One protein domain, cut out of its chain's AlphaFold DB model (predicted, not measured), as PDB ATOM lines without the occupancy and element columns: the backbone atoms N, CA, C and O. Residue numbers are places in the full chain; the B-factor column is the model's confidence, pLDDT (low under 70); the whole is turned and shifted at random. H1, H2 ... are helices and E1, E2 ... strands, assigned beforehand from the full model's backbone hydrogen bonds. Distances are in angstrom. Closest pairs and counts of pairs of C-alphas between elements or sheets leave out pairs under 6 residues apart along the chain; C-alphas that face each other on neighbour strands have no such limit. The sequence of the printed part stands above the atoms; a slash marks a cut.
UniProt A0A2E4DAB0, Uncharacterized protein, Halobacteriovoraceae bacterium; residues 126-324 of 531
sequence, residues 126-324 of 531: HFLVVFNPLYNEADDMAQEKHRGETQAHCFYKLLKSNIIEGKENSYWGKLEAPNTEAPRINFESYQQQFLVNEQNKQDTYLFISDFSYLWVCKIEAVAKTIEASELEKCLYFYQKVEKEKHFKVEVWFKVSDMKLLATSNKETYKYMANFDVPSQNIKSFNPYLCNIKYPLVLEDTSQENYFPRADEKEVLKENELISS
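What this domain is: This is residues 126 to 324 of the 531 residues of an uncharacterized protein of Halobacteriovoraceae bacterium (UniProt A0A2E4DAB0). A strongly twisted sheet of six strands runs through the body, with H1 crossing one face and H2 on the opposite face, while the short H3 and H4 pack beside the edge strand E2. H5 and H6 sit near the end of E5, long links run round the outside, and residues 140 to 145 stick out. The printed part has 199 residues, with named elements in the order E1 H1 E2 H2 E3 E4 H3 H4 E5 H5 E6 H6, of mixed class. The sheet runs E2 E5 E4 E3 E1 E6 and is mixed. The whole is compact, with a radius of gyration of the C-alphas of 16.3 A and spans of 43 by 42 by 35 A.

How they stand to each other: E1, residues 126 to 130, is antiparallel to the edge strand E6, residues 296 to 300, with N 126 and O 298 2.8 A apart. E1 is parallel to E3, residues 204 to 209, with N 207 and O 127 2.7 A apart. E3 and E4, residues 214 to 223, form a hairpin, with N 217 and O 206 2.8 A apart. E5, residues 249 to 262, is antiparallel to E4, with N 261 and O 214 2.8 A apart, and to the edge strand E2, residues 170 to 175, with N 250 and O 174 2.8 A apart. E4 bends by 87 degrees at residue 220 and E5 by 94 degrees at residue 256. H1, residues 151 to 164, is on the sheet at a height of 8.0 A and runs across the strands, at 87 degrees to E5 on the local plane; their closest C-alphas are those of Tyr 156 and Met 258, 6.6 A. H2, residues 187 to 199, is on the opposite face at a height of 8.2 A, its closest C-alphas to E4 being those of Gln 191 and Val 222, 5.7 A. H3, residues 228 to 233, only grazes the sheet and only just touches H1, with 3 pairs of C-alphas within 8 A, the closest those of Asn 162 and Lys 233, 7.3 A. H4, residues 236 to 244, also only grazes the sheet, and it only just touches H3, only at the corner, where the C-alphas of Leu 231 and Gln 239 are 6.1 A apart. H5, residues 265 to 272, is on the sheet at a height of 7.8 A, and H6, residues 320 to 323, only grazes it. Every O i to N i+4 pair is within hydrogen-bond range in H1, H2, H4 and H5; H3 has 0 of 2, with 2 of 3 O i to N i+3 pairs within range, and H6 is too short for an O i to N i+4 pair.

Where its parts are: E1 begins at C-alpha 126, (38.437, -5.445, -33.853). H1 is 20.0 A long, H2 18.6 A, E4 22.8 A and E5 26.5 A. H6 ends at C-alpha 323, (27.915, -17.482, -55.822).

The domain as a whole: The two C-alphas farthest apart, those of Glu 144 and Asn 200, are 45.7 A apart. The printed part has no cut. The links E1 to H1, E2 to H2, H5 to E6 and E6 to H6 are long. The mean pLDDT of the printed part is 81.5; it is under 70 at residues 132 to 148, 178 to 183, 241 to 247, 278 to 292 and 323 to 324.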
ATOM      1  N   HIS A 126      38.940  -4.218 -33.236       94.69
ATOM      2  CA  HIS A 126      38.437  -5.445 -33.853       94.69
ATOM      3  C   HIS A 126      39.449  -6.579 -33.733       94.69
ATOM      4  O   HIS A 126      40.557  -6.387 -33.232       94.69
ATOM      5  N   PHE A 127      39.071  -7.779 -34.163       94.62
ATOM      6  CA  PHE A 127      39.918  -8.962 -34.075       94.62
ATOM      7  C   PHE A 127      40.303  -9.464 -35.465       94.62
ATOM      8  O   PHE A 127      39.456  -9.502 -36.344       94.62
ATOM      9  N   LEU A 128      41.544  -9.908 -35.665       92.38
ATOM     10  CA  LEU A 128      41.952 -10.676 -36.850       92.38
ATOM     11  C   LEU A 128      42.397 -12.065 -36.427       92.38
ATOM     12  O   LEU A 128      43.272 -12.205 -35.571       92.38
ATOM     13  N   VAL A 129      41.868 -13.087 -37.085       90.62
ATOM     14  CA  VAL A 129      42.340 -14.464 -36.989       90.62
ATOM     15  C   VAL A 129      42.794 -14.928 -38.359       90.62
ATOM     16  O   VAL A 129      42.092 -14.781 -39.357       90.62
ATOM     17  N   VAL A 130      43.966 -15.550 -38.375       86.19
ATOM     18  CA  VAL A 130      44.451 -16.295 -39.526       86.19
ATOM     19  C   VAL A 130      44.350 -17.783 -39.229       86.19
ATOM     20  O   VAL A 130      44.715 -18.233 -38.136       86.19
ATOM     21  N   PHE A 131      43.850 -18.546 -40.196       80.31
ATOM     22  CA  PHE A 131      43.781 -20.001 -40.126       80.31
ATOM     23  C   PHE A 131      44.569 -20.626 -41.276       80.31
ATOM     24  O   PHE A 131      44.741 -20.027 -42.335       80.31
ATOM     25  N   ASN A 132      45.078 -21.838 -41.058       69.31
ATOM     26  CA  ASN A 132      45.731 -22.595 -42.117       69.31
ATOM     27  C   ASN A 132      44.654 -23.410 -42.858       69.31
ATOM     28  O   ASN A 132      44.040 -24.286 -42.238       69.31
ATOM     29  N   PRO A 133      44.423 -23.151 -44.159       66.00
ATOM     30  CA  PRO A 133      43.378 -23.825 -44.926       66.00
ATOM     31  C   PRO A 133      43.639 -25.330 -45.095       66.00
ATOM     32  O   PRO A 133      42.711 -26.071 -45.413       66.00
ATOM     33  N   LEU A 134      44.867 -25.801 -44.840       56.84
ATOM     34  CA  LEU A 134      45.244 -27.212 -44.942       56.84
ATOM     35  C   LEU A 134      44.703 -28.078 -43.796       56.84
ATOM     36  O   LEU A 134      44.615 -29.283 -43.967       56.84
ATOM     37  N   TYR A 135      44.266 -27.513 -42.663       58.81
ATOM     38  CA  TYR A 135      43.702 -28.298 -41.546       58.81
ATOM     39  C   TYR A 135      42.239 -28.742 -41.761       58.81
ATOM     40  O   TYR A 135      41.527 -29.040 -40.804       58.81
ATOM     41  N   ASN A 136      41.767 -28.802 -43.008       57.47
ATOM     42  CA  ASN A 136      40.437 -29.312 -43.370       57.47
ATOM     43  C   ASN A 136      40.374 -30.855 -43.485       57.47
ATOM     44  O   ASN A 136      39.416 -31.401 -44.025       57.47
ATOM     45  N   GLU A 137      41.372 -31.570 -42.963       49.69
ATOM     46  CA  GLU A 137      41.571 -33.017 -43.154       49.69
ATOM     47  C   GLU A 137      40.549 -33.919 -42.434       49.69
ATOM     48  O   GLU A 137      40.496 -35.112 -42.691       49.69
ATOM     49  N   ALA A 138      39.702 -33.396 -41.543       46.47
ATOM     50  CA  ALA A 138      38.866 -34.241 -40.680       46.47
ATOM     51  C   ALA A 138      37.594 -34.820 -41.339       46.47
ATOM     52  O   ALA A 138      36.794 -35.450 -40.634       46.47
ATOM     53  N   ASP A 139      37.394 -34.592 -42.639       46.31
ATOM     54  CA  ASP A 139      36.150 -34.919 -43.339       46.31
ATOM     55  C   ASP A 139      36.417 -35.462 -44.757       46.31
ATOM     56  O   ASP A 139      35.969 -34.915 -45.766       46.31
ATOM     57  N   ASP A 140      37.176 -36.560 -44.842       42.81
ATOM     58  CA  ASP A 140      37.509 -37.274 -46.090       42.81
ATOM     59  C   ASP A 140      36.276 -37.623 -46.955       42.81
ATOM     60  O   ASP A 140      36.375 -37.731 -48.175       42.81
ATOM     61  N   MET A 141      35.086 -37.732 -46.351       38.97
ATOM     62  CA  MET A 141      33.812 -37.979 -47.050       38.97
ATOM     63  C   MET A 141      33.135 -36.693 -47.565       38.97
ATOM     64  O   MET A 141      32.336 -36.740 -48.501       38.97
ATOM     65  N   ALA A 142      33.455 -35.534 -46.988       43.62
ATOM     66  CA  ALA A 142      32.959 -34.227 -47.415       43.62
ATOM     67  C   ALA A 142      33.853 -33.599 -48.500       43.62
ATOM     68  O   ALA A 142      33.392 -32.761 -49.279       43.62
ATOM     69  N   GLN A 143      35.113 -34.031 -48.619       42.88
ATOM     70  CA  GLN A 143      36.066 -33.465 -49.576       42.88
ATOM     71  C   GLN A 143      35.624 -33.568 -51.040       42.88
ATOM     72  O   GLN A 143      35.996 -32.702 -51.823       42.88
ATOM     73  N   GLU A 144      34.800 -34.540 -51.448       44.38
ATOM     74  CA  GLU A 144      34.266 -34.557 -52.822       44.38
ATOM     75  C   GLU A 144      33.191 -33.488 -53.065       44.38
ATOM     76  O   GLU A 144      33.130 -32.918 -54.157       44.38
ATOM     77  N   LYS A 145      32.379 -33.171 -52.047       42.84
ATOM     78  CA  LYS A 145      31.274 -32.199 -52.132       42.84
ATOM     79  C   LYS A 145      31.716 -30.760 -51.825       42.84
ATOM     80  O   LYS A 145      31.037 -29.821 -52.229       42.84
ATOM     81  N   HIS A 146      32.859 -30.601 -51.157       50.28
ATOM     82  CA  HIS A 146      33.386 -29.331 -50.649       50.28
ATOM     83  C   HIS A 146      34.767 -28.963 -51.233       50.28
ATOM     84  O   HIS A 146      35.504 -28.177 -50.637       50.28
ATOM     85  N   ARG A 147      35.153 -29.508 -52.403       52.28
ATOM     86  CA  ARG A 147      36.426 -29.141 -53.061       52.28
ATOM     87  C   ARG A 147      36.500 -27.631 -53.299       52.28
ATOM     88  O   ARG A 147      35.642 -27.066 -53.968       52.28
ATOM     89  N   GLY A 148      37.559 -27.007 -52.782       59.06
ATOM     90  CA  GLY A 148      37.797 -25.565 -52.886       59.06
ATOM     91  C   GLY A 148      37.200 -24.733 -51.747       59.06
ATOM     92  O   GLY A 148      37.419 -23.527 -51.714       59.06
ATOM     93  N   GLU A 149      36.486 -25.348 -50.800       72.12
ATOM     94  CA  GLU A 149      35.936 -24.649 -49.638       72.12
ATOM     95  C   GLU A 149      36.906 -24.681 -48.455       72.12
ATOM     96  O   GLU A 149      37.448 -25.717 -48.067       72.12
ATOM     97  N   THR A 150      37.122 -23.510 -47.866       80.06
ATOM     98  CA  THR A 150      37.992 -23.318 -46.698       80.06
ATOM     99  C   THR A 150      37.177 -23.438 -45.406       80.06
ATOM    100  O   THR A 150      35.945 -23.434 -45.446       80.06
ATOM    101  N   GLN A 151      37.826 -23.510 -44.236       83.69
ATOM    102  CA  GLN A 151      37.117 -23.549 -42.940       83.69
ATOM    103  C   GLN A 151      36.085 -22.419 -42.801       83.69
ATOM    104  O   GLN A 151      34.975 -22.643 -42.322       83.69
ATOM    105  N   ALA A 152      36.421 -21.217 -43.277       89.69
ATOM    106  CA  ALA A 152      35.524 -20.067 -43.253       89.69
ATOM    107  C   ALA A 152      34.292 -20.240 -44.166       89.69
ATOM    108  O   ALA A 152      33.201 -19.824 -43.786       89.69
ATOM    109  N   HIS A 153      34.420 -20.919 -45.315       88.56
ATOM    110  CA  HIS A 153      33.273 -21.245 -46.177       88.56
ATOM    111  C   HIS A 153      32.320 -22.224 -45.484       88.56
ATOM    112  O   HIS A 153      31.104 -22.017 -45.476       88.56
ATOM    113  N   CYS A 154      32.869 -23.271 -44.864       86.88
ATOM    114  CA  CYS A 154      32.080 -24.225 -44.091       86.88
ATOM    115  C   CYS A 154      31.364 -23.524 -42.929       86.88
ATOM    116  O   CYS A 154      30.189 -23.784 -42.678       86.88
ATOM    117  N   PHE A 155      32.045 -22.593 -42.253       92.25
ATOM    118  CA  PHE A 155      31.458 -21.830 -41.155       92.25
ATOM    119  C   PHE A 155      30.347 -20.891 -41.622       92.25
ATOM    120  O   PHE A 155      29.288 -20.860 -41.000       92.25
ATOM    121  N   TYR A 156      30.541 -20.195 -42.745       93.69
ATOM    122  CA  TYR A 156      29.505 -19.368 -43.366       93.69
ATOM    123  C   TYR A 156      28.238 -20.187 -43.654       93.69
ATOM    124  O   TYR A 156      27.135 -19.768 -43.309       93.69
ATOM    125  N   LYS A 157      28.385 -21.392 -44.223       91.69
ATOM    126  CA  LYS A 157      27.252 -22.294 -44.488       91.69
ATOM    127  C   LYS A 157      26.561 -22.761 -43.209       91.69
ATOM    128  O   LYS A 157      25.334 -22.772 -43.163       91.69
ATOM    129  N   LEU A 158      27.334 -23.113 -42.182       93.06
ATOM    130  CA  LEU A 158      26.800 -23.492 -40.874       93.06
ATOM    131  C   LEU A 158      25.999 -22.345 -40.249       93.06
ATOM    132  O   LEU A 158      24.868 -22.553 -39.826       93.06
ATOM    133  N   LEU A 159      26.563 -21.133 -40.219       96.19
ATOM    134  CA  LEU A 159      25.887 -19.937 -39.716       96.19
ATOM    135  C   LEU A 159      24.599 -19.656 -40.491       96.19
ATOM    136  O   LEU A 159      23.556 -19.440 -39.878       96.19
ATOM    137  N   LYS A 160      24.647 -19.732 -41.823       95.12
ATOM    138  CA  LYS A 160      23.469 -19.561 -42.676       95.12
ATOM    139  C   LYS A 160      22.373 -20.583 -42.358       95.12
ATOM    140  O   LYS A 160      21.223 -20.188 -42.199       95.12
ATOM    141  N   SER A 161      22.724 -21.867 -42.231       94.56
ATOM    142  CA  SER A 161      21.771 -22.931 -41.866       94.56
ATOM    143  C   SER A 161      21.161 -22.683 -40.493       94.56
ATOM    144  O   SER A 161      19.944 -22.697 -40.354       94.56
ATOM    145  N   ASN A 162      21.996 -22.369 -39.498       95.38
ATOM    146  CA  ASN A 162      21.547 -22.084 -38.140       95.38
ATOM    147  C   ASN A 162      20.547 -20.916 -38.110       95.38
ATOM    148  O   ASN A 162      19.499 -21.046 -37.484       95.38
ATOM    149  N   ILE A 163      20.814 -19.828 -38.839       95.12
ATOM    150  CA  ILE A 163      19.899 -18.678 -38.932       95.12
ATOM    151  C   ILE A 163      18.576 -19.049 -39.602       95.12
ATOM    152  O   ILE A 163      17.517 -18.656 -39.118       95.12
ATOM    153  N   ILE A 164      18.609 -19.850 -40.670       94.44
ATOM    154  CA  ILE A 164      17.392 -20.348 -41.330       94.44
ATOM    155  C   ILE A 164      16.577 -21.252 -40.390       94.44
ATOM    156  O   ILE A 164      15.350 -21.201 -40.394       94.44
ATOM    157  N   GLU A 165      17.245 -22.044 -39.553       94.94
ATOM    158  CA  GLU A 165      16.635 -22.904 -38.530       94.94
ATOM    159  C   GLU A 165      16.133 -22.132 -37.293       94.94
ATOM    160  O   GLU A 165      15.616 -22.742 -36.358       94.94
ATOM    161  N   GLY A 166      16.278 -20.803 -37.258       93.00
ATOM    162  CA  GLY A 166      15.837 -19.957 -36.147       93.00
ATOM    163  C   GLY A 166      16.834 -19.845 -34.989       93.00
ATOM    164  O   GLY A 166      16.490 -19.309 -33.937       93.00
ATOM    165  N   LYS A 167      18.072 -20.324 -35.152       92.88
ATOM    166  CA  LYS A 167      19.177 -20.052 -34.219       92.88
ATOM    167  C   LYS A 167      19.829 -18.716 -34.587       92.88
ATOM    168  O   LYS A 167      20.041 -18.421 -35.750       92.88
ATOM    169  N   GLU A 168      20.234 -17.918 -33.608       92.81
ATOM    170  CA  GLU A 168      20.711 -16.550 -33.887       92.81
ATOM    171  C   GLU A 168      22.206 -16.451 -34.251       92.81
ATOM    172  O   GLU A 168      22.663 -15.410 -34.719       92.81
ATOM    173  N   ASN A 169      22.992 -17.504 -33.998       95.81
ATOM    174  CA  ASN A 169      24.455 -17.435 -34.025       95.81
ATOM    175  C   ASN A 169      25.133 -18.801 -34.208       95.81
ATOM    176  O   ASN A 169      24.517 -19.861 -34.057       95.81
ATOM    177  N   SER A 170      26.436 -18.731 -34.481       97.00
ATOM    178  CA  SER A 170      27.387 -19.845 -34.496       97.00
ATOM    179  C   SER A 170      28.688 -19.452 -33.794       97.00
ATOM    180  O   SER A 170      28.979 -18.268 -33.621       97.00
ATOM    181  N   TYR A 171      29.508 -20.435 -33.418       96.50
ATOM    182  CA  TYR A 171      30.754 -20.194 -32.680       96.50
ATOM    183  C   TYR A 171      32.003 -20.494 -33.509       96.50
ATOM    184  O   TYR A 171      32.182 -21.611 -34.005       96.50
ATOM    185  N   TRP A 172      32.898 -19.508 -33.604       95.06
ATOM    186  CA  TRP A 172      34.241 -19.663 -34.164       95.06
ATOM    187  C   TRP A 172      35.281 -19.691 -33.040       95.06
ATOM    188  O   TRP A 172      35.269 -18.830 -32.162       95.06
ATOM    189  N   GLY A 173      36.190 -20.666 -33.058       91.56
ATOM    190  CA  GLY A 173      37.202 -20.853 -32.017       91.56
ATOM    191  C   GLY A 173      38.629 -20.599 -32.503       91.56
ATOM    192  O   GLY A 173      38.965 -20.827 -33.661       91.56
ATOM    193  N   LYS A 174      39.521 -20.174 -31.608       89.06
ATOM    194  CA  LYS A 174      40.970 -20.267 -31.835       89.06
ATOM    195  C   LYS A 174      41.530 -21.470 -31.080       89.06
ATOM    196  O   LYS A 174      41.511 -21.484 -29.856       89.06
ATOM    197  N   LEU A 175      42.048 -22.458 -31.809       84.25
ATOM    198  CA  LEU A 175      42.714 -23.624 -31.220       84.25
ATOM    199  C   LEU A 175      44.064 -23.258 -30.575       84.25
ATOM    200  O   LEU A 175      44.845 -22.500 -31.165       84.25
ATOM    201  N   GLU A 176      44.333 -23.856 -29.411       79.50
ATOM    202  CA  GLU A 176      45.627 -23.895 -28.720       79.50
ATOM    203  C   GLU A 176      46.606 -24.715 -29.568       79.50
ATOM    204  O   GLU A 176      46.279 -25.803 -30.052       79.50
ATOM    205  N   ALA A 177      47.811 -24.185 -29.779       70.12
ATOM    206  CA  ALA A 177      48.845 -24.916 -30.495       70.12
ATOM    207  C   ALA A 177      49.352 -26.083 -29.621       70.12
ATOM    208  O   ALA A 177      49.703 -25.868 -28.457       70.12
ATOM    209  N   PRO A 178      49.401 -27.320 -30.149       64.44
ATOM    210  CA  PRO A 178      49.886 -28.462 -29.385       64.44
ATOM    211  C   PRO A 178      51.384 -28.300 -29.090       64.44
ATOM    212  O   PRO A 178      52.160 -27.927 -29.968       64.44
ATOM    213  N   ASN A 179      51.802 -28.626 -27.865       59.38
ATOM    214  CA  ASN A 179      53.212 -28.714 -27.451       59.38
ATOM    215  C   ASN A 179      54.057 -27.431 -27.598       59.38
ATOM    216  O   ASN A 179      55.284 -27.513 -27.627       59.38
ATOM    217  N   THR A 180      53.451 -26.245 -27.665       58.16
ATOM    218  CA  THR A 180      54.215 -24.990 -27.675       58.16
ATOM    219  C   THR A 180      54.348 -24.404 -26.272       58.16
ATOM    220  O   THR A 180      53.341 -24.157 -25.618       58.16
ATOM    221  N   GLU A 181      55.572 -24.055 -25.857       59.47
ATOM    222  CA  GLU A 181      55.856 -23.196 -24.684       59.47
ATOM    223  C   GLU A 181      55.389 -21.736 -24.882       59.47
ATOM    224  O   GLU A 181      55.701 -20.847 -24.089       59.47
ATOM    225  N   ALA A 182      54.659 -21.460 -25.966       60.28
ATOM    226  CA  ALA A 182      54.176 -20.133 -26.286       60.28
ATOM    227  C   ALA A 182      53.242 -19.624 -25.170       60.28
ATOM    228  O   ALA A 182      52.378 -20.368 -24.696       60.28
ATOM    229  N   PRO A 183      53.368 -18.348 -24.758       64.62
ATOM    230  CA  PRO A 183      52.489 -17.770 -23.749       64.62
ATOM    231  C   PRO A 183      51.045 -17.864 -24.235       64.62
ATOM    232  O   PRO A 183      50.783 -17.545 -25.390       64.62
ATOM    233  N   ARG A 184      50.114 -18.304 -23.380       75.06
ATOM    234  CA  ARG A 184      48.683 -18.457 -23.709       75.06
ATOM    235  C   ARG A 184      48.028 -17.141 -24.113       75.06
ATOM    236  O   ARG A 184      48.521 -16.061 -23.798       75.06
ATOM    237  N   ILE A 185      46.935 -17.222 -24.871       80.81
ATOM    238  CA  ILE A 185      46.119 -16.042 -25.192       80.81
ATOM    239  C   ILE A 185      45.595 -15.420 -23.887       80.81
ATOM    240  O   ILE A 185      45.074 -16.119 -23.020       80.81
ATOM    241  N   ASN A 186      45.729 -14.097 -23.752       86.94
ATOM    242  CA  ASN A 186      45.141 -13.333 -22.652       86.94
ATOM    243  C   ASN A 186      43.658 -13.083 -22.955       86.94
ATOM    244  O   ASN A 186      43.311 -12.057 -23.539       86.94
ATOM    245  N   PHE A 187      42.803 -14.049 -22.611       90.44
ATOM    246  CA  PHE A 187      41.354 -13.996 -22.833       90.44
ATOM    247  C   PHE A 187      40.730 -12.701 -22.296       90.44
ATOM    248  O   PHE A 187      39.934 -12.060 -22.985       90.44
ATOM    249  N   GLU A 188      41.141 -12.291 -21.097       91.94
ATOM    250  CA  GLU A 188      40.619 -11.123 -20.393       91.94
ATOM    251  C   GLU A 188      40.822  -9.845 -21.221       91.94
ATOM    252  O   GLU A 188      39.945  -8.985 -21.258       91.94
ATOM    253  N   SER A 189      41.925  -9.755 -21.972       90.56
ATOM    254  CA  SER A 189      42.166  -8.637 -22.888       90.56
ATOM    255  C   SER A 189      41.139  -8.571 -24.022       90.56
ATOM    256  O   SER A 189      40.698  -7.477 -24.357       90.56
ATOM    257  N   TYR A 190      40.758  -9.694 -24.638       92.62
ATOM    258  CA  TYR A 190      39.787  -9.689 -25.745       92.62
ATOM    259  C   TYR A 190      38.377  -9.395 -25.241       92.62
ATOM    260  O   TYR A 190      37.649  -8.623 -25.864       92.62
ATOM    261  N   GLN A 191      38.022  -9.953 -24.082       95.06
ATOM    262  CA  GLN A 191      36.750  -9.666 -23.429       95.06
ATOM    263  C   GLN A 191      36.632  -8.177 -23.075       95.06
ATOM    264  O   GLN A 191      35.601  -7.565 -23.339       95.06
ATOM    265  N   GLN A 192      37.698  -7.569 -22.544       93.94
ATOM    266  CA  GLN A 192      37.723  -6.133 -22.264       93.94
ATOM    267  C   GLN A 192      37.538  -5.286 -23.527       93.94
ATOM    268  O   GLN A 192      36.759  -4.341 -23.487       93.94
ATOM    269  N   GLN A 193      38.197  -5.618 -24.646       93.31
ATOM    270  CA  GLN A 193      38.015  -4.853 -25.890       93.31
ATOM    271  C   GLN A 193      36.579  -4.936 -26.418       93.31
ATOM    272  O   GLN A 193      36.019  -3.918 -26.818       93.31
ATOM    273  N   PHE A 194      35.965  -6.121 -26.365       95.38
ATOM    274  CA  PHE A 194      34.558  -6.291 -26.729       95.38
ATOM    275  C   PHE A 194      33.636  -5.410 -25.867       95.38
ATOM    276  O   PHE A 194      32.830  -4.654 -26.405       95.38
ATOM    277  N   LEU A 195      33.808  -5.442 -24.539       95.19
ATOM    278  CA  LEU A 195      33.000  -4.642 -23.609       95.19
ATOM    279  C   LEU A 195      33.198  -3.132 -23.803       95.19
ATOM    280  O   LEU A 195      32.249  -2.367 -23.660       95.19
ATOM    281  N   VAL A 196      34.414  -2.684 -24.133       94.12
ATOM    282  CA  VAL A 196      34.691  -1.267 -24.422       94.12
ATOM    283  C   VAL A 196      33.943  -0.811 -25.675       94.12
ATOM    284  O   VAL A 196      33.313   0.244 -25.650       94.12
ATOM    285  N   ASN A 197      33.961  -1.600 -26.753       93.31
ATOM    286  CA  ASN A 197      33.189  -1.275 -27.952       93.31
ATOM    287  C   ASN A 197      31.684  -1.235 -27.652       93.31
ATOM    288  O   ASN A 197      31.011  -0.288 -28.050       93.31
ATOM    289  N   GLU A 198      31.168  -2.208 -26.895       93.19
ATOM    290  CA  GLU A 198      29.758  -2.259 -26.493       93.19
ATOM    291  C   GLU A 198      29.350  -1.016 -25.682       93.19
ATOM    292  O   GLU A 198      28.342  -0.374 -25.987       93.19
ATOM    293  N   GLN A 199      30.168  -0.607 -24.705       93.12
ATOM    294  CA  GLN A 199      29.965   0.626 -23.929       93.12
ATOM    295  C   GLN A 199      29.953   1.876 -24.818       93.12
ATOM    296  O   GLN A 199      29.165   2.795 -24.589       93.12
ATOM    297  N   ASN A 200      30.780   1.883 -25.864       90.75
ATOM    298  CA  ASN A 200      30.842   2.951 -26.859       90.75
ATOM    299  C   ASN A 200      29.760   2.839 -27.947       90.75
ATOM    300  O   ASN A 200      29.731   3.674 -28.851       90.75
ATOM    301  N   LYS A 201      28.863   1.843 -27.873       90.56
ATOM    302  CA  LYS A 201      27.842   1.536 -28.892       90.56
ATOM    303  C   LYS A 201      28.438   1.297 -30.285       90.56
ATOM    304  O   LYS A 201      27.842   1.670 -31.295       90.56
ATOM    305  N   GLN A 202      29.619   0.696 -30.327       90.56
ATOM    306  CA  GLN A 202      30.312   0.296 -31.544       90.56
ATOM    307  C   GLN A 202      30.185  -1.216 -31.735       90.56
ATOM    308  O   GLN A 202      30.297  -1.991 -30.784       90.56
ATOM    309  N   ASP A 203      29.983  -1.639 -32.980       93.06
ATOM    310  CA  ASP A 203      30.029  -3.055 -33.322       93.06
ATOM    311  C   ASP A 203      31.457  -3.599 -33.154       93.06
ATOM    312  O   ASP A 203      32.448  -2.906 -33.388       93.06
ATOM    313  N   THR A 204      31.569  -4.874 -32.780       95.56
ATOM    314  CA  THR A 204      32.853  -5.581 -32.760       95.56
ATOM    315  C   THR A 204      32.920  -6.560 -33.920       95.56
ATOM    316  O   THR A 204      32.057  -7.431 -34.053       95.56
ATOM    317  N   TYR A 205      33.964  -6.445 -34.739       96.56
ATOM    318  CA  TYR A 205      34.189  -7.328 -35.875       96.56
ATOM    319  C   TYR A 205      35.307  -8.338 -35.623       96.56
ATOM    320  O   TYR A 205      36.294  -8.055 -34.938       96.56
ATOM    321  N   LEU A 206      35.151  -9.522 -36.211       96.94
ATOM    322  CA  LEU A 206      36.195 -10.527 -36.358       96.94
ATOM    323  C   LEU A 206      36.482 -10.714 -37.847       96.94
ATOM    324  O   LEU A 206      35.624 -11.162 -38.602       96.94
ATOM    325  N   PHE A 207      37.704 -10.407 -38.249       95.31
ATOM    326  CA  PHE A 207      38.234 -10.703 -39.564       95.31
ATOM    327  C   PHE A 207      38.859 -12.096 -39.560       95.31
ATOM    328  O   PHE A 207      39.660 -12.420 -38.681       95.31
ATOM    329  N   ILE A 208      38.496 -12.928 -40.532       93.75
ATOM    330  CA  ILE A 208      39.001 -14.297 -40.674       93.75
ATOM    331  C   ILE A 208      39.650 -14.427 -42.048       93.75
ATOM    332  O   ILE A 208      39.005 -14.153 -43.060       93.75
ATOM    333  N   SER A 209      40.911 -14.854 -42.093       90.81
ATOM    334  CA  SER A 209      41.649 -14.958 -43.352       90.81
ATOM    335  C   SER A 209      42.551 -16.187 -43.437       90.81
ATOM    336  O   SER A 209      43.120 -16.636 -42.446       90.81
ATOM    337  N   ASP A 210      42.703 -16.708 -44.649       82.81
ATOM    338  CA  ASP A 210      43.780 -17.617 -45.065       82.81
ATOM    339  C   ASP A 210      44.763 -16.923 -46.030       82.81
ATOM    340  O   ASP A 210      45.525 -17.578 -46.736       82.81
ATOM    341  N   PHE A 211      44.730 -15.585 -46.050       80.38
ATOM    342  CA  PHE A 211      45.399 -14.658 -46.966       80.38
ATOM    343  C   PHE A 211      44.879 -14.619 -48.401       80.38
ATOM    344  O   PHE A 211      45.139 -13.629 -49.080       80.38
ATOM    345  N   SER A 212      44.103 -15.607 -48.844       80.75
ATOM    346  CA  SER A 212      43.407 -15.555 -50.134       80.75
ATOM    347  C   SER A 212      42.004 -14.990 -49.996       80.75
ATOM    348  O   SER A 212      41.586 -14.164 -50.805       80.75
ATOM    349  N   TYR A 213      41.304 -15.384 -48.940       85.75
ATOM    350  CA  TYR A 213      39.986 -14.889 -48.592       85.75
ATOM    351  C   TYR A 213      40.055 -14.006 -47.352       85.75
ATOM    352  O   TYR A 213      40.794 -14.287 -46.405       85.75
ATOM    353  N   LEU A 214      39.223 -12.971 -47.331       92.69
ATOM    354  CA  LEU A 214      38.992 -12.158 -46.144       92.69
ATOM    355  C   LEU A 214      37.505 -12.118 -45.839       92.69
ATOM    356  O   LEU A 214      36.714 -11.584 -46.615       92.69
ATOM    357  N   TRP A 215      37.142 -12.671 -44.693       95.25
ATOM    358  CA  TRP A 215      35.787 -12.647 -44.169       95.25
ATOM    359  C   TRP A 215      35.698 -11.648 -43.031       95.25
ATOM    360  O   TRP A 215      36.653 -11.503 -42.270       95.25
ATOM    361  N   VAL A 216      34.540 -11.018 -42.887       96.56
ATOM    362  CA  VAL A 216      34.194 -10.210 -41.719       96.56
ATOM    363  C   VAL A 216      32.986 -10.823 -41.025       96.56
ATOM    364  O   VAL A 216      32.025 -11.243 -41.673       96.56
ATOM    365  N   CYS A 217      33.055 -10.896 -39.703       97.81
ATOM    366  CA  CYS A 217      32.043 -11.473 -38.831       97.81
ATOM    367  C   CYS A 217      31.592 -10.438 -37.800       97.81
ATOM    368  O   CYS A 217      32.436  -9.772 -37.197       97.81
ATOM    369  N   LYS A 218      30.285 -10.350 -37.541       97.19
ATOM    370  CA  LYS A 218      29.734  -9.562 -36.432       97.19
ATOM    371  C   LYS A 218      29.768 -10.379 -35.143       97.19
ATOM    372  O   LYS A 218      29.211 -11.479 -35.103       97.19
ATOM    373  N   ILE A 219      30.435  -9.857 -34.113       97.44
ATOM    374  CA  ILE A 219      30.620 -10.531 -32.822       97.44
ATOM    375  C   ILE A 219      29.586 -10.056 -31.804       97.44
ATOM    376  O   ILE A 219      29.447  -8.860 -31.573       97.44
ATOM    377  N   GLU A 220      28.916 -11.010 -31.157       96.44
ATOM    378  CA  GLU A 220      27.965 -10.762 -30.060       96.44
ATOM    379  C   GLU A 220      28.540 -11.055 -28.678       96.44
ATOM    380  O   GLU A 220      28.019 -10.573 -27.680       96.44
ATOM    381  N   ALA A 221      29.565 -11.901 -28.602       96.75
ATOM    382  CA  ALA A 221      30.223 -12.236 -27.349       96.75
ATOM    383  C   ALA A 221      31.596 -12.861 -27.597       96.75
ATOM    384  O   ALA A 221      31.837 -13.521 -28.614       96.75
ATOM    385  N   VAL A 222      32.472 -12.711 -26.605       96.44
ATOM    386  CA  VAL A 222      33.757 -13.405 -26.516       96.44
ATOM    387  C   VAL A 222      33.732 -14.277 -25.264       96.44
ATOM    388  O   VAL A 222      33.494 -13.776 -24.164       96.44
ATOM    389  N   ALA A 223      33.957 -15.580 -25.418       94.75
ATOM    390  CA  ALA A 223      33.829 -16.559 -24.342       94.75
ATOM    391  C   ALA A 223      35.071 -17.449 -24.226       94.75
ATOM    392  O   ALA A 223      35.758 -17.734 -25.203       94.75
ATOM    393  N   LYS A 224      35.376 -17.893 -23.005       91.75
ATOM    394  CA  LYS A 224      36.491 -18.818 -22.742       91.75
ATOM    395  C   LYS A 224      36.078 -20.274 -22.938       91.75
ATOM    396  O   LYS A 224      36.887 -21.109 -23.323       91.75
ATOM    397  N   THR A 225      34.812 -20.562 -22.674       90.81
ATOM    398  CA  THR A 225      34.171 -21.871 -22.794       90.81
ATOM    399  C   THR A 225      32.754 -21.664 -23.307       90.81
ATOM    400  O   THR A 225      32.149 -20.637 -23.002       90.81
ATOM    401  N   ILE A 226      32.229 -22.639 -24.040       91.69
ATOM    402  CA  ILE A 226      30.826 -22.683 -24.465       91.69
ATOM    403  C   ILE A 226      30.136 -23.883 -23.820       91.69
ATOM    404  O   ILE A 226      30.799 -24.848 -23.427       91.69
ATOM    405  N   GLU A 227      28.817 -23.816 -23.675       90.06
ATOM    406  CA  GLU A 227      28.047 -24.931 -23.128       90.06
ATOM    407  C   GLU A 227      28.032 -26.120 -24.096       90.06
ATOM    408  O   GLU A 227      28.114 -25.960 -25.315       90.06
ATOM    409  N   ALA A 228      27.881 -27.336 -23.564       86.12
ATOM    410  CA  ALA A 228      27.845 -28.546 -24.387       86.12
ATOM    411  C   ALA A 228      26.681 -28.546 -25.397       86.12
ATOM    412  O   ALA A 228      26.828 -29.063 -26.501       86.12
ATOM    413  N   SER A 229      25.554 -27.927 -25.034       87.88
ATOM    414  CA  SER A 229      24.387 -27.693 -25.896       87.88
ATOM    415  C   SER A 229      24.694 -26.783 -27.090       87.88
ATOM    416  O   SER A 229      24.017 -26.850 -28.112       87.88
ATOM    417  N   GLU A 230      25.720 -25.936 -26.992       90.38
ATOM    418  CA  GLU A 230      26.095 -24.981 -28.034       90.38
ATOM    419  C   GLU A 230      27.188 -25.497 -28.973       90.38
ATOM    420  O   GLU A 230      27.423 -24.894 -30.021       90.38
ATOM    421  N   LEU A 231      27.807 -26.643 -28.665       88.00
ATOM    422  CA  LEU A 231      28.780 -27.297 -29.548       88.00
ATOM    423  C   LEU A 231      28.175 -27.677 -30.909       88.00
ATOM    424  O   LEU A 231      28.877 -27.729 -31.912       88.00
ATOM    425  N   GLU A 232      26.866 -27.896 -30.991       89.12
ATOM    426  CA  GLU A 232      26.194 -28.150 -32.272       89.12
ATOM    427  C   GLU A 232      26.191 -26.918 -33.194       89.12
ATOM    428  O   GLU A 232      26.015 -27.045 -34.404       89.12
ATOM    429  N   LYS A 233      26.438 -25.720 -32.646       93.06
ATOM    430  CA  LYS A 233      26.527 -24.457 -33.392       93.06
ATOM    431  C   LYS A 233      27.953 -24.125 -33.856       93.06
ATOM    432  O   LYS A 233      28.195 -23.018 -34.341       93.06
ATOM    433  N   CYS A 234      28.916 -25.030 -33.697       91.31
ATOM    434  CA  CYS A 234      30.282 -24.861 -34.198       91.31
ATOM    435  C   CYS A 234      30.626 -25.915 -35.261       91.31
ATOM    436  O   CYS A 234      29.907 -26.897 -35.454       91.31
ATOM    437  N   LEU A 235      31.722 -25.693 -35.994       87.88
ATOM    438  CA  LEU A 235      32.197 -26.660 -36.984       87.88
ATOM    439  C   LEU A 235      32.492 -28.016 -36.332       87.88
ATOM    440  O   LEU A 235      33.035 -28.085 -35.232       87.88
ATOM    441  N   TYR A 236      32.205 -29.094 -37.062       83.38
ATOM    442  CA  TYR A 236      32.320 -30.464 -36.563       83.38
ATOM    443  C   TYR A 236      33.699 -30.802 -35.974       83.38
ATOM    444  O   TYR A 236      33.795 -31.508 -34.969       83.38
ATOM    445  N   PHE A 237      34.780 -30.252 -36.535       79.12
ATOM    446  CA  PHE A 237      36.120 -30.501 -36.003       79.12
ATOM    447  C   PHE A 237      36.302 -29.965 -34.575       79.12
ATOM    448  O   PHE A 237      37.002 -30.597 -33.790       79.12
ATOM    449  N   TYR A 238      35.647 -28.863 -34.193       83.50
ATOM    450  CA  TYR A 238      35.687 -28.382 -32.810       83.50
ATOM    451  C   TYR A 238      34.991 -29.360 -31.858       83.50
ATOM    452  O   TYR A 238      35.458 -29.579 -30.743       83.50
ATOM    453  N   GLN A 239      33.909 -29.999 -32.313       82.12
ATOM    454  CA  GLN A 239      33.195 -31.010 -31.534       82.12
ATOM    455  C   GLN A 239      34.065 -32.250 -31.296       82.12
ATOM    456  O   GLN A 239      34.035 -32.812 -30.204       82.12
ATOM    457  N   LYS A 240      34.846 -32.674 -32.303       74.56
ATOM    458  CA  LYS A 240      35.840 -33.754 -32.162       74.56
ATOM    459  C   LYS A 240      36.947 -33.361 -31.188       74.56
ATOM    460  O   LYS A 240      37.211 -34.097 -30.246       74.56
ATOM    461  N   VAL A 241      37.528 -32.177 -31.370       69.81
ATOM    462  CA  VAL A 241      38.603 -31.643 -30.524       69.81
ATOM    463  C   VAL A 241      38.220 -31.631 -29.039       69.81
ATOM    464  O   VAL A 241      38.968 -32.157 -28.214       69.81
ATOM    465  N   GLU A 242      37.044 -31.102 -28.700       66.25
ATOM    466  CA  GLU A 242      36.569 -31.037 -27.310       66.25
ATOM    467  C   GLU A 242      36.285 -32.432 -26.719       66.25
ATOM    468  O   GLU A 242      36.486 -32.662 -25.525       66.25
ATOM    469  N   LYS A 243      35.875 -33.402 -27.549       68.50
ATOM    470  CA  LYS A 243      35.631 -34.792 -27.122       68.50
ATOM    471  C   LYS A 243      36.923 -35.593 -26.943       68.50
ATOM    472  O   LYS A 243      37.038 -36.363 -25.992       68.50
ATOM    473  N   GLU A 244      37.887 -35.411 -27.839       67.19
ATOM    474  CA  GLU A 244      39.126 -36.196 -27.912       67.19
ATOM    475  C   GLU A 244      40.260 -35.614 -27.048       67.19
ATOM    476  O   GLU A 244      41.274 -36.274 -26.842       67.19
ATOM    477  N   LYS A 245      40.096 -34.401 -26.492       63.34
ATOM    478  CA  LYS A 245      41.027 -33.723 -25.560       63.34
ATOM    479  C   LYS A 245      42.460 -33.506 -26.074       63.34
ATOM    480  O   LYS A 245      43.332 -33.125 -25.295       63.34
ATOM    481  N   HIS A 246      42.725 -33.724 -27.360       61.62
ATOM    482  CA  HIS A 246      44.052 -33.506 -27.948       61.62
ATOM    483  C   HIS A 246      44.337 -32.038 -28.274       61.62
ATOM    484  O   HIS A 246      45.494 -31.628 -28.303       61.62
ATOM    485  N   PHE A 247      43.288 -31.239 -28.465       68.00
ATOM    486  CA  PHE A 247      43.380 -29.799 -28.662       68.00
ATOM    487  C   PHE A 247      42.363 -29.109 -27.749       68.00
ATOM    488  O   PHE A 247      41.410 -29.728 -27.278       68.00
ATOM    489  N   LYS A 248      42.572 -27.825 -27.481       80.69
ATOM    490  CA  LYS A 248      41.662 -27.001 -26.686       80.69
ATOM    491  C   LYS A 248      41.417 -25.692 -27.413       80.69
ATOM    492  O   LYS A 248      42.328 -25.175 -28.052       80.69
ATOM    493  N   VAL A 249      40.214 -25.138 -27.321       87.50
ATOM    494  CA  VAL A 249      39.959 -23.778 -27.808       87.50
ATOM    495  C   VAL A 249      40.383 -22.761 -26.740       87.50
ATOM    496  O   VAL A 249      39.954 -22.833 -25.590       87.50
ATOM    497  N   GLU A 250      41.261 -21.822 -27.103       88.75
ATOM    498  CA  GLU A 250      41.753 -20.758 -26.212       88.75
ATOM    499  C   GLU A 250      40.727 -19.627 -26.037       88.75
ATOM    500  O   GLU A 250      40.629 -19.042 -24.958       88.75
ATOM    501  N   VAL A 251      39.982 -19.308 -27.099       93.12
ATOM    502  CA  VAL A 251      38.940 -18.274 -27.111       93.12
ATOM    503  C   VAL A 251      37.872 -18.598 -28.153       93.12
ATOM    504  O   VAL A 251      38.182 -19.048 -29.259       93.12
ATOM    505  N   TRP A 252      36.622 -18.345 -27.783       95.50
ATOM    506  CA  TRP A 252      35.434 -18.478 -28.612       95.50
ATOM    507  C   TRP A 252      34.867 -17.110 -28.968       95.50
ATOM    508  O   TRP A 252      34.736 -16.233 -28.112       95.50
ATOM    509  N   PHE A 253      34.467 -16.966 -30.223       97.31
ATOM    510  CA  PHE A 253      33.761 -15.811 -30.749       97.31
ATOM    511  C   PHE A 253      32.352 -16.242 -31.149       97.31
ATOM    512  O   PHE A 253      32.186 -17.118 -32.001       97.31
ATOM    513  N   LYS A 254      31.342 -15.636 -30.523       97.69
ATOM    514  CA  LYS A 254      29.934 -15.820 -30.880       97.69
ATOM    515  C   LYS A 254      29.614 -14.915 -32.065       97.69
ATOM    516  O   LYS A 254      29.621 -13.693 -31.922       97.69
ATOM    517  N   VAL A 255      29.381 -15.513 -33.227       98.19
ATOM    518  CA  VAL A 255      29.183 -14.824 -34.505       98.19
ATOM    519  C   VAL A 255      27.712 -14.860 -34.889       98.19
ATOM    520  O   VAL A 255      27.133 -15.944 -34.957       98.19
ATOM    521  N   SER A 256      27.126 -13.705 -35.199       97.31
ATOM    522  CA  SER A 256      25.715 -13.617 -35.612       97.31
ATOM    523  C   SER A 256      25.478 -13.096 -37.019       97.31
ATOM    524  O   SER A 256      24.337 -13.095 -37.483       97.31
ATOM    525  N   ASP A 257      26.530 -12.656 -37.704       97.38
ATOM    526  CA  ASP A 257      26.490 -12.328 -39.124       97.38
ATOM    527  C   ASP A 257      27.884 -12.484 -39.745       97.38
ATOM    528  O   ASP A 257      28.896 -12.411 -39.041       97.38
ATOM    529  N   MET A 258      27.947 -12.736 -41.051       96.69
ATOM    530  CA  MET A 258      29.195 -12.981 -41.767       96.69
ATOM    531  C   MET A 258      29.084 -12.626 -43.246       96.69
ATOM    532  O   MET A 258      28.119 -12.994 -43.917       96.69
ATOM    533  N   LYS A 259      30.128 -11.990 -43.780       94.81
ATOM    534  CA  LYS A 259      30.233 -11.627 -45.194       94.81
ATOM    535  C   LYS A 259      31.653 -11.831 -45.713       94.81
ATOM    536  O   LYS A 259      32.628 -11.629 -44.991       94.81
ATOM    537  N   LEU A 260      31.761 -12.227 -46.979       93.38
ATOM    538  CA  LEU A 260      33.025 -12.284 -47.708       93.38
ATOM    539  C   LEU A 260      33.356 -10.903 -48.287       93.38
ATOM    540  O   LEU A 260      32.512 -10.335 -48.984       93.38
ATOM    541  N   LEU A 261      34.559 -10.393 -48.007       92.31
ATOM    542  CA  LEU A 261      35.057  -9.096 -48.485       92.31
ATOM    543  C   LEU A 261      36.023  -9.227 -49.666       92.31
ATOM    544  O   LEU A 261      35.967  -8.430 -50.595       92.31
ATOM    545  N   ALA A 262      36.910 -10.223 -49.632       89.50
ATOM    546  CA  ALA A 262      37.964 -10.390 -50.631       89.50
ATOM    547  C   ALA A 262      38.192 -11.857 -50.979       89.50
ATOM    548  O   ALA A 262      37.960 -12.742 -50.154       89.50
ATOM    549  N   THR A 263      38.650 -12.104 -52.206       83.25
ATOM    550  CA  THR A 263      38.759 -13.462 -52.778       83.25
ATOM    551  C   THR A 263      40.079 -13.749 -53.477       83.25
ATOM    552  O   THR A 263      40.268 -14.826 -54.042       83.25
ATOM    553  N   SER A 264      40.979 -12.773 -53.459       77.69
ATOM    554  CA  SER A 264      42.341 -12.893 -53.950       77.69
ATOM    555  C   SER A 264      43.306 -12.366 -52.899       77.69
ATOM    556  O   SER A 264      42.953 -11.517 -52.072       77.69
ATOM    557  N   ASN A 265      44.560 -12.810 -52.983       76.25
ATOM    558  CA  ASN A 265      45.625 -12.299 -52.124       76.25
ATOM    559  C   ASN A 265      45.732 -10.774 -52.254       76.25
ATOM    560  O   ASN A 265      45.781 -10.055 -51.259       76.25
ATOM    561  N   LYS A 266      45.702 -10.264 -53.489       77.56
ATOM    562  CA  LYS A 266      45.831  -8.836 -53.796       77.56
ATOM    563  C   LYS A 266      44.721  -7.991 -53.172       77.56
ATOM    564  O   LYS A 266      45.008  -6.926 -52.632       77.56
ATOM    565  N   GLU A 267      43.468  -8.431 -53.254       80.06
ATOM    566  CA  GLU A 267      42.344  -7.747 -52.602       80.06
ATOM    567  C   GLU A 267      42.453  -7.826 -51.082       80.06
ATOM    568  O   GLU A 267      42.319  -6.808 -50.408       80.06
ATOM    569  N   THR A 268      42.766  -9.009 -50.551       84.81
ATOM    570  CA  THR A 268      42.936  -9.223 -49.112       84.81
ATOM    571  C   THR A 268      44.003  -8.288 -48.546       84.81
ATOM    572  O   THR A 268      43.734  -7.576 -47.584       84.81
ATOM    573  N   TYR A 269      45.170  -8.174 -49.191       81.06
ATOM    574  CA  TYR A 269      46.213  -7.229 -48.777       81.06
ATOM    575  C   TYR A 269      45.763  -5.769 -48.819       81.06
ATOM    576  O   TYR A 269      46.125  -5.004 -47.929       81.06
ATOM    577  N   LYS A 270      44.980  -5.368 -49.829       84.50
ATOM    578  CA  LYS A 270      44.441  -4.000 -49.902       84.50
ATOM    579  C   LYS A 270      43.527  -3.694 -48.721       84.50
ATOM    580  O   LYS A 270      43.647  -2.617 -48.153       84.50
ATOM    581  N   TYR A 271      42.663  -4.632 -48.336       86.38
ATOM    582  CA  TYR A 271      41.838  -4.480 -47.137       86.38
ATOM    583  C   TYR A 271      42.692  -4.440 -45.869       86.38
ATOM    584  O   TYR A 271      42.509  -3.564 -45.032       86.38
ATOM    585  N   MET A 272      43.668  -5.345 -45.747       83.69
ATOM    586  CA  MET A 272      44.535  -5.408 -44.570       83.69
ATOM    587  C   MET A 272      45.392  -4.150 -44.375       83.69
ATOM    588  O   MET A 272      45.765  -3.846 -43.246       83.69
ATOM    589  N   ALA A 273      45.680  -3.402 -45.444       83.75
ATOM    590  CA  ALA A 273      46.393  -2.129 -45.371       83.75
ATOM    591  C   ALA A 273      45.608  -1.020 -44.641       83.75
ATOM    592  O   ALA A 273      46.211  -0.028 -44.243       83.75
ATOM    593  N   ASN A 274      44.296  -1.191 -44.440       84.94
ATOM    594  CA  ASN A 274      43.449  -0.251 -43.701       84.94
ATOM    595  C   ASN A 274      43.401  -0.538 -42.188       84.94
ATOM    596  O   ASN A 274      42.720   0.179 -41.450       84.94
ATOM    597  N   PHE A 275      44.096  -1.572 -41.711       85.69
ATOM    598  CA  PHE A 275      44.139  -1.915 -40.291       85.69
ATOM    599  C   PHE A 275      45.452  -1.474 -39.658       85.69
ATOM    600  O   PHE A 275      46.531  -1.797 -40.160       85.69
ATOM    601  N   ASP A 276      45.357  -0.809 -38.509       84.94
ATOM    602  CA  ASP A 276      46.503  -0.572 -37.635       84.94
ATOM    603  C   ASP A 276      46.574  -1.656 -36.545       84.94
ATOM    604  O   ASP A 276      45.552  -2.169 -36.081       84.94
ATOM    605  N   VAL A 277      47.790  -2.018 -36.124       79.38
ATOM    606  CA  VAL A 277      48.046  -2.976 -35.034       79.38
ATOM    607  C   VAL A 277      48.883  -2.289 -33.954       79.38
ATOM    608  O   VAL A 277      50.103  -2.499 -33.875       79.38
ATOM    609  N   PRO A 278      48.241  -1.520 -33.053       67.94
ATOM    610  CA  PRO A 278      48.941  -0.679 -32.080       67.94
ATOM    611  C   PRO A 278      49.893  -1.466 -31.170       67.94
ATOM    612  O   PRO A 278      50.912  -0.958 -30.711       67.94
ATOM    613  N   SER A 279      49.559  -2.730 -30.899       66.25
ATOM    614  CA  SER A 279      50.276  -3.576 -29.940       66.25
ATOM    615  C   SER A 279      51.618  -4.126 -30.437       66.25
ATOM    616  O   SER A 279      52.424  -4.547 -29.611       66.25
ATOM    617  N   GLN A 280      51.867  -4.155 -31.752       61.22
ATOM    618  CA  GLN A 280      53.031  -4.860 -32.319       61.22
ATOM    619  C   GLN A 280      53.848  -4.024 -33.314       61.22
ATOM    620  O   GLN A 280      54.853  -4.517 -33.821       61.22
ATOM    621  N   ASN A 281      53.468  -2.760 -33.565       62.59
ATOM    622  CA  ASN A 281      54.167  -1.853 -34.491       62.59
ATOM    623  C   ASN A 281      54.438  -2.519 -35.862       62.59
ATOM    624  O   ASN A 281      55.513  -2.387 -36.457       62.59
ATOM    625  N   ILE A 282      53.469  -3.320 -36.321       63.69
ATOM    626  CA  ILE A 282      53.560  -4.085 -37.563       63.69
ATOM    627  C   ILE A 282      53.303  -3.120 -38.715       63.69
ATOM    628  O   ILE A 282      52.187  -2.656 -38.904       63.69
ATOM    629  N   LYS A 283      54.340  -2.842 -39.512       57.81
ATOM    630  CA  LYS A 283      54.235  -1.955 -40.684       57.81
ATOM    631  C   LYS A 283      53.526  -2.594 -41.881       57.81
ATOM    632  O   LYS A 283      53.113  -1.879 -42.787       57.81
ATOM    633  N   SER A 284      53.433  -3.923 -41.924       61.00
ATOM    634  CA  SER A 284      52.767  -4.646 -43.009       61.00
ATOM    635  C   SER A 284      52.327  -6.036 -42.565       61.00
ATOM    636  O   SER A 284      53.145  -6.809 -42.058       61.00
ATOM    637  N   PHE A 285      51.072  -6.387 -42.834       63.12
ATOM    638  CA  PHE A 285      50.604  -7.766 -42.753       63.12
ATOM    639  C   PHE A 285      51.230  -8.572 -43.889       63.12
ATOM    640  O   PHE A 285      50.883  -8.382 -45.050       63.12
ATOM    641  N   ASN A 286      52.169  -9.456 -43.564       59.34
ATOM    642  CA  ASN A 286      52.689 -10.439 -44.505       59.34
ATOM    643  C   ASN A 286      52.499 -11.845 -43.896       59.34
ATOM    644  O   ASN A 286      53.020 -12.076 -42.802       59.34
ATOM    645  N   PRO A 287      51.808 -12.781 -44.582       51.50
ATOM    646  CA  PRO A 287      51.666 -14.185 -44.187       51.50
ATOM    647  C   PRO A 287      52.973 -14.864 -43.807       51.50
ATOM    648  O   PRO A 287      52.983 -15.805 -43.018       51.50
ATOM    649  N   TYR A 288      54.062 -14.413 -44.424       50.34
ATOM    650  CA  TYR A 288      55.365 -15.051 -44.391       50.34
ATOM    651  C   TYR A 288      56.339 -14.373 -43.413       50.34
ATOM    652  O   TYR A 288      57.431 -14.897 -43.199       50.34
ATOM    653  N   LEU A 289      55.965 -13.245 -42.783       45.97
ATOM    654  CA  LEU A 289      56.793 -12.586 -41.764       45.97
ATOM    655  C   LEU A 289      56.419 -13.069 -40.352       45.97
ATOM    656  O   LEU A 289      55.267 -13.055 -39.928       45.97
ATOM    657  N   CYS A 290      57.440 -13.564 -39.655       48.44
ATOM    658  CA  CYS A 290      57.360 -14.459 -38.505       48.44
ATOM    659  C   CYS A 290      56.975 -13.772 -37.173       48.44
ATOM    660  O   CYS A 290      57.207 -12.581 -36.984       48.44
ATOM    661  N   ASN A 291      56.490 -14.583 -36.216       58.72
ATOM    662  CA  ASN A 291      56.216 -14.289 -34.790       58.72
ATOM    663  C   ASN A 291      54.974 -13.452 -34.441       58.72
ATOM    664  O   ASN A 291      54.828 -13.011 -33.301       58.72
ATOM    665  N   ILE A 292      54.037 -13.295 -35.370       69.44
ATOM    666  CA  ILE A 292      52.751 -12.659 -35.083       69.44
ATOM    667  C   ILE A 292      51.810 -13.683 -34.437       69.44
ATOM    668  O   ILE A 292      51.498 -14.721 -35.027       69.44
ATOM    669  N   LYS A 293      51.340 -13.390 -33.220       75.50
ATOM    670  CA  LYS A 293      50.364 -14.233 -32.523       75.50
ATOM    671  C   LYS A 293      48.936 -13.765 -32.805       75.50
ATOM    672  O   LYS A 293      48.578 -12.641 -32.476       75.50
ATOM    673  N   TYR A 294      48.119 -14.665 -33.345       83.19
ATOM    674  CA  TYR A 294      46.685 -14.458 -33.554       83.19
ATOM    675  C   TYR A 294      45.856 -15.026 -32.384       83.19
ATOM    676  O   TYR A 294      46.266 -16.043 -31.813       83.19
ATOM    677  N   PRO A 295      44.682 -14.446 -32.059       89.38
ATOM    678  CA  PRO A 295      44.034 -13.315 -32.723       89.38
ATOM    679  C   PRO A 295      44.739 -11.987 -32.438       89.38
ATOM    680  O   PRO A 295      45.161 -11.740 -31.309       89.38
ATOM    681  N   LEU A 296      44.842 -11.120 -33.440       88.94
ATOM    682  CA  LEU A 296      45.341  -9.757 -33.257       88.94
ATOM    683  C   LEU A 296      44.198  -8.811 -32.923       88.94
ATOM    684  O   LEU A 296      43.091  -8.996 -33.419       88.94
ATOM    685  N   VAL A 297      44.490  -7.784 -32.128       90.81
ATOM    686  CA  VAL A 297      43.600  -6.634 -31.951       90.81
ATOM    687  C   VAL A 297      43.998  -5.567 -32.966       90.81
ATOM    688  O   VAL A 297      45.163  -5.166 -33.008       90.81
ATOM    689  N   LEU A 298      43.030  -5.147 -33.769       90.06
ATOM    690  CA  LEU A 298      43.166  -4.192 -34.865       90.06
ATOM    691  C   LEU A 298      42.430  -2.904 -34.511       90.06
ATOM    692  O   LEU A 298      41.411  -2.959 -33.823       90.06
ATOM    693  N   GLU A 299      42.870  -1.787 -35.065       89.56
ATOM    694  CA  GLU A 299      42.058  -0.577 -35.189       89.56
ATOM    695  C   GLU A 299      41.705  -0.391 -36.670       89.56
ATOM    696  O   GLU A 299      42.592  -0.368 -37.527       89.56
ATOM    697  N   ASP A 300      40.409  -0.323 -36.985       84.44
ATOM    698  CA  ASP A 300      39.949  -0.058 -38.349       84.44
ATOM    699  C   ASP A 300      39.984   1.446 -38.629       84.44
ATOM    700  O   ASP A 300      39.207   2.229 -38.075       84.44
ATOM    701  N   THR A 301      40.906   1.845 -39.504       82.19
ATOM    702  CA  THR A 301      41.074   3.247 -39.900       82.19
ATOM    703  C   THR A 301      39.993   3.714 -40.872       82.19
ATOM    704  O   THR A 301      39.748   4.915 -40.973       82.19
ATOM    705  N   SER A 302      39.326   2.784 -41.563       79.62
ATOM    706  CA  SER A 302      38.267   3.092 -42.528       79.62
ATOM    707  C   SER A 302      36.908   3.340 -41.868       79.62
ATOM    708  O   SER A 302      36.078   4.040 -42.447       79.62
ATOM    709  N   GLN A 303      36.710   2.820 -40.648       77.62
ATOM    710  CA  GLN A 303      35.456   2.874 -39.886       77.62
ATOM    711  C   GLN A 303      34.249   2.381 -40.697       77.62
ATOM    712  O   GLN A 303      33.155   2.951 -40.634       77.62
ATOM    713  N   GLU A 304      34.452   1.335 -41.496       83.81
ATOM    714  CA  GLU A 304      33.421   0.816 -42.385       83.81
ATOM    715  C   GLU A 304      32.369   0.037 -41.582       83.81
ATOM    716  O   GLU A 304      32.678  -0.855 -40.792       83.81
ATOM    717  N   ASN A 305      31.087   0.356 -41.791       89.00
ATOM    718  CA  ASN A 305      29.999  -0.416 -41.203       89.00
ATOM    719  C   ASN A 305      29.603  -1.565 -42.136       89.00
ATOM    720  O   ASN A 305      28.804  -1.390 -43.059       89.00
ATOM    721  N   TYR A 306      30.142  -2.751 -41.862       91.62
ATOM    722  CA  TYR A 306      29.893  -3.954 -42.657       91.62
ATOM    723  C   TYR A 306      28.469  -4.517 -42.519       91.62
ATOM    724  O   TYR A 306      28.038  -5.284 -43.381       91.62
ATOM    725  N   PHE A 307      27.734  -4.139 -41.465       93.75
ATOM    726  CA  PHE A 307      26.409  -4.676 -41.131       93.75
ATOM    727  C   PHE A 307      25.438  -3.541 -40.746       93.75
ATOM    728  O   PHE A 307      25.040  -3.418 -39.585       93.75
ATOM    729  N   PRO A 308      25.047  -2.684 -41.710       86.69
ATOM    730  CA  PRO A 308      24.349  -1.429 -41.426       86.69
ATOM    731  C   PRO A 308      22.898  -1.592 -40.957       86.69
ATOM    732  O   PRO A 308      22.338  -0.661 -40.378       86.69
ATOM    733  N   ARG A 309      22.271  -2.742 -41.219       86.31
ATOM    734  CA  ARG A 309      20.870  -3.025 -40.882       86.31
ATOM    735  C   ARG A 309      20.813  -4.132 -39.838       86.31
ATOM    736  O   ARG A 309      21.327  -5.217 -40.065       86.31
ATOM    737  N   ALA A 310      20.208  -3.854 -38.687       80.44
ATOM    738  CA  ALA A 310      20.103  -4.828 -37.598       80.44
ATOM    739  C   ALA A 310      19.053  -5.919 -37.875       80.44
ATOM    740  O   ALA A 310      19.162  -7.031 -37.361       80.44
ATOM    741  N   ASP A 311      18.048  -5.594 -38.686       84.19
ATOM    742  CA  ASP A 311      16.936  -6.447 -39.102       84.19
ATOM    743  C   ASP A 311      17.267  -7.337 -40.310       84.19
ATOM    744  O   ASP A 311      16.592  -8.340 -40.545       84.19
ATOM    745  N   GLU A 312      18.329  -7.020 -41.052       89.69
ATOM    746  CA  GLU A 312      18.765  -7.785 -42.216       89.69
ATOM    747  C   GLU A 312      20.140  -8.411 -41.991       89.69
ATOM    748  O   GLU A 312      21.144  -7.716 -41.861       89.69
ATOM    749  N   LYS A 313      20.199  -9.742 -42.035       92.19
ATOM    750  CA  LYS A 313      21.450 -10.491 -41.923       92.19
ATOM    751  C   LYS A 313      22.146 -10.605 -43.283       92.19
ATOM    752  O   LYS A 313      21.592 -11.196 -44.214       92.19
ATOM    753  N   GLU A 314      23.366 -10.089 -43.408       93.69
ATOM    754  CA  GLU A 314      24.162 -10.137 -44.647       93.69
ATOM    755  C   GLU A 314      24.468 -11.579 -45.082       93.69
ATOM    756  O   GLU A 314      24.476 -11.877 -46.275       93.69
ATOM    757  N   VAL A 315      24.628 -12.510 -44.139       94.00
ATOM    758  CA  VAL A 315      24.808 -13.950 -44.409       94.00
ATOM    759  C   VAL A 315      23.625 -14.584 -45.159       94.00
ATOM    760  O   VAL A 315      23.802 -15.558 -45.899       94.00
ATOM    761  N   LEU A 316      22.415 -14.034 -45.024       92.81
ATOM    762  CA  LEU A 316      21.243 -14.506 -45.765       92.81
ATOM    763  C   LEU A 316      21.199 -13.962 -47.195       92.81
ATOM    764  O   LEU A 316      20.659 -14.640 -48.073       92.81
ATOM    765  N   LYS A 317      21.805 -12.796 -47.447       90.62
ATOM    766  CA  LYS A 317      21.872 -12.184 -48.776       90.62
ATOM    767  C   LYS A 317      22.773 -12.997 -49.703       90.62
ATOM    768  O   LYS A 317      23.686 -13.709 -49.274       90.62
ATOM    769  N   GLU A 318      22.503 -12.901 -50.999       81.94
ATOM    770  CA  GLU A 318      23.424 -13.433 -51.995       81.94
ATOM    771  C   GLU A 318      24.681 -12.566 -52.023       81.94
ATOM    772  O   GLU A 318      24.626 -11.362 -52.258       81.94
ATOM    773  N   ASN A 319      25.825 -13.190 -51.760       80.75
ATOM    774  CA  ASN A 319      27.118 -12.561 -51.943       80.75
ATOM    775  C   ASN A 319      27.690 -13.054 -53.277       80.75
ATOM    776  O   ASN A 319      28.020 -14.235 -53.409       80.75
ATOM    777  N   GLU A 320      27.809 -12.153 -54.255       78.81
ATOM    778  CA  GLU A 320      28.314 -12.461 -55.601       78.81
ATOM    779  C   GLU A 320      29.705 -13.107 -55.575       78.81
ATOM    780  O   GLU A 320      30.019 -13.965 -56.402       78.81
ATOM    781  N   LEU A 321      30.530 -12.764 -54.580       78.25
ATOM    782  CA  LEU A 321      31.859 -13.340 -54.392       78.25
ATOM    783  C   LEU A 321      31.813 -14.817 -53.976       78.25
ATOM    784  O   LEU A 321      32.792 -15.531 -54.201       78.25
ATOM    785  N   ILE A 322      30.693 -15.262 -53.395       74.81
ATOM    786  CA  ILE A 322      30.427 -16.648 -52.989       74.81
ATOM    787  C   ILE A 322      29.731 -17.415 -54.127       74.81
ATOM    788  O   ILE A 322      30.103 -18.555 -54.406       74.81
ATOM    789  N   SER A 323      28.747 -16.810 -54.806       60.44
ATOM    790  CA  SER A 323      27.915 -17.482 -55.822       60.44
ATOM    791  C   SER A 323      28.583 -17.636 -57.195       60.44
ATOM    792  O   SER A 323      28.313 -18.610 -57.894       60.44
ATOM    793  N   SER A 324      29.505 -16.751 -57.579       54.47
ATOM    794  CA  SER A 324      30.149 -16.763 -58.908       54.47
ATOM    795  C   SER A 324      31.171 -17.895 -59.143       54.47
ATOM    796  O   SER A 324      31.825 -17.931 -60.187       54.47
TER     797      SER A 324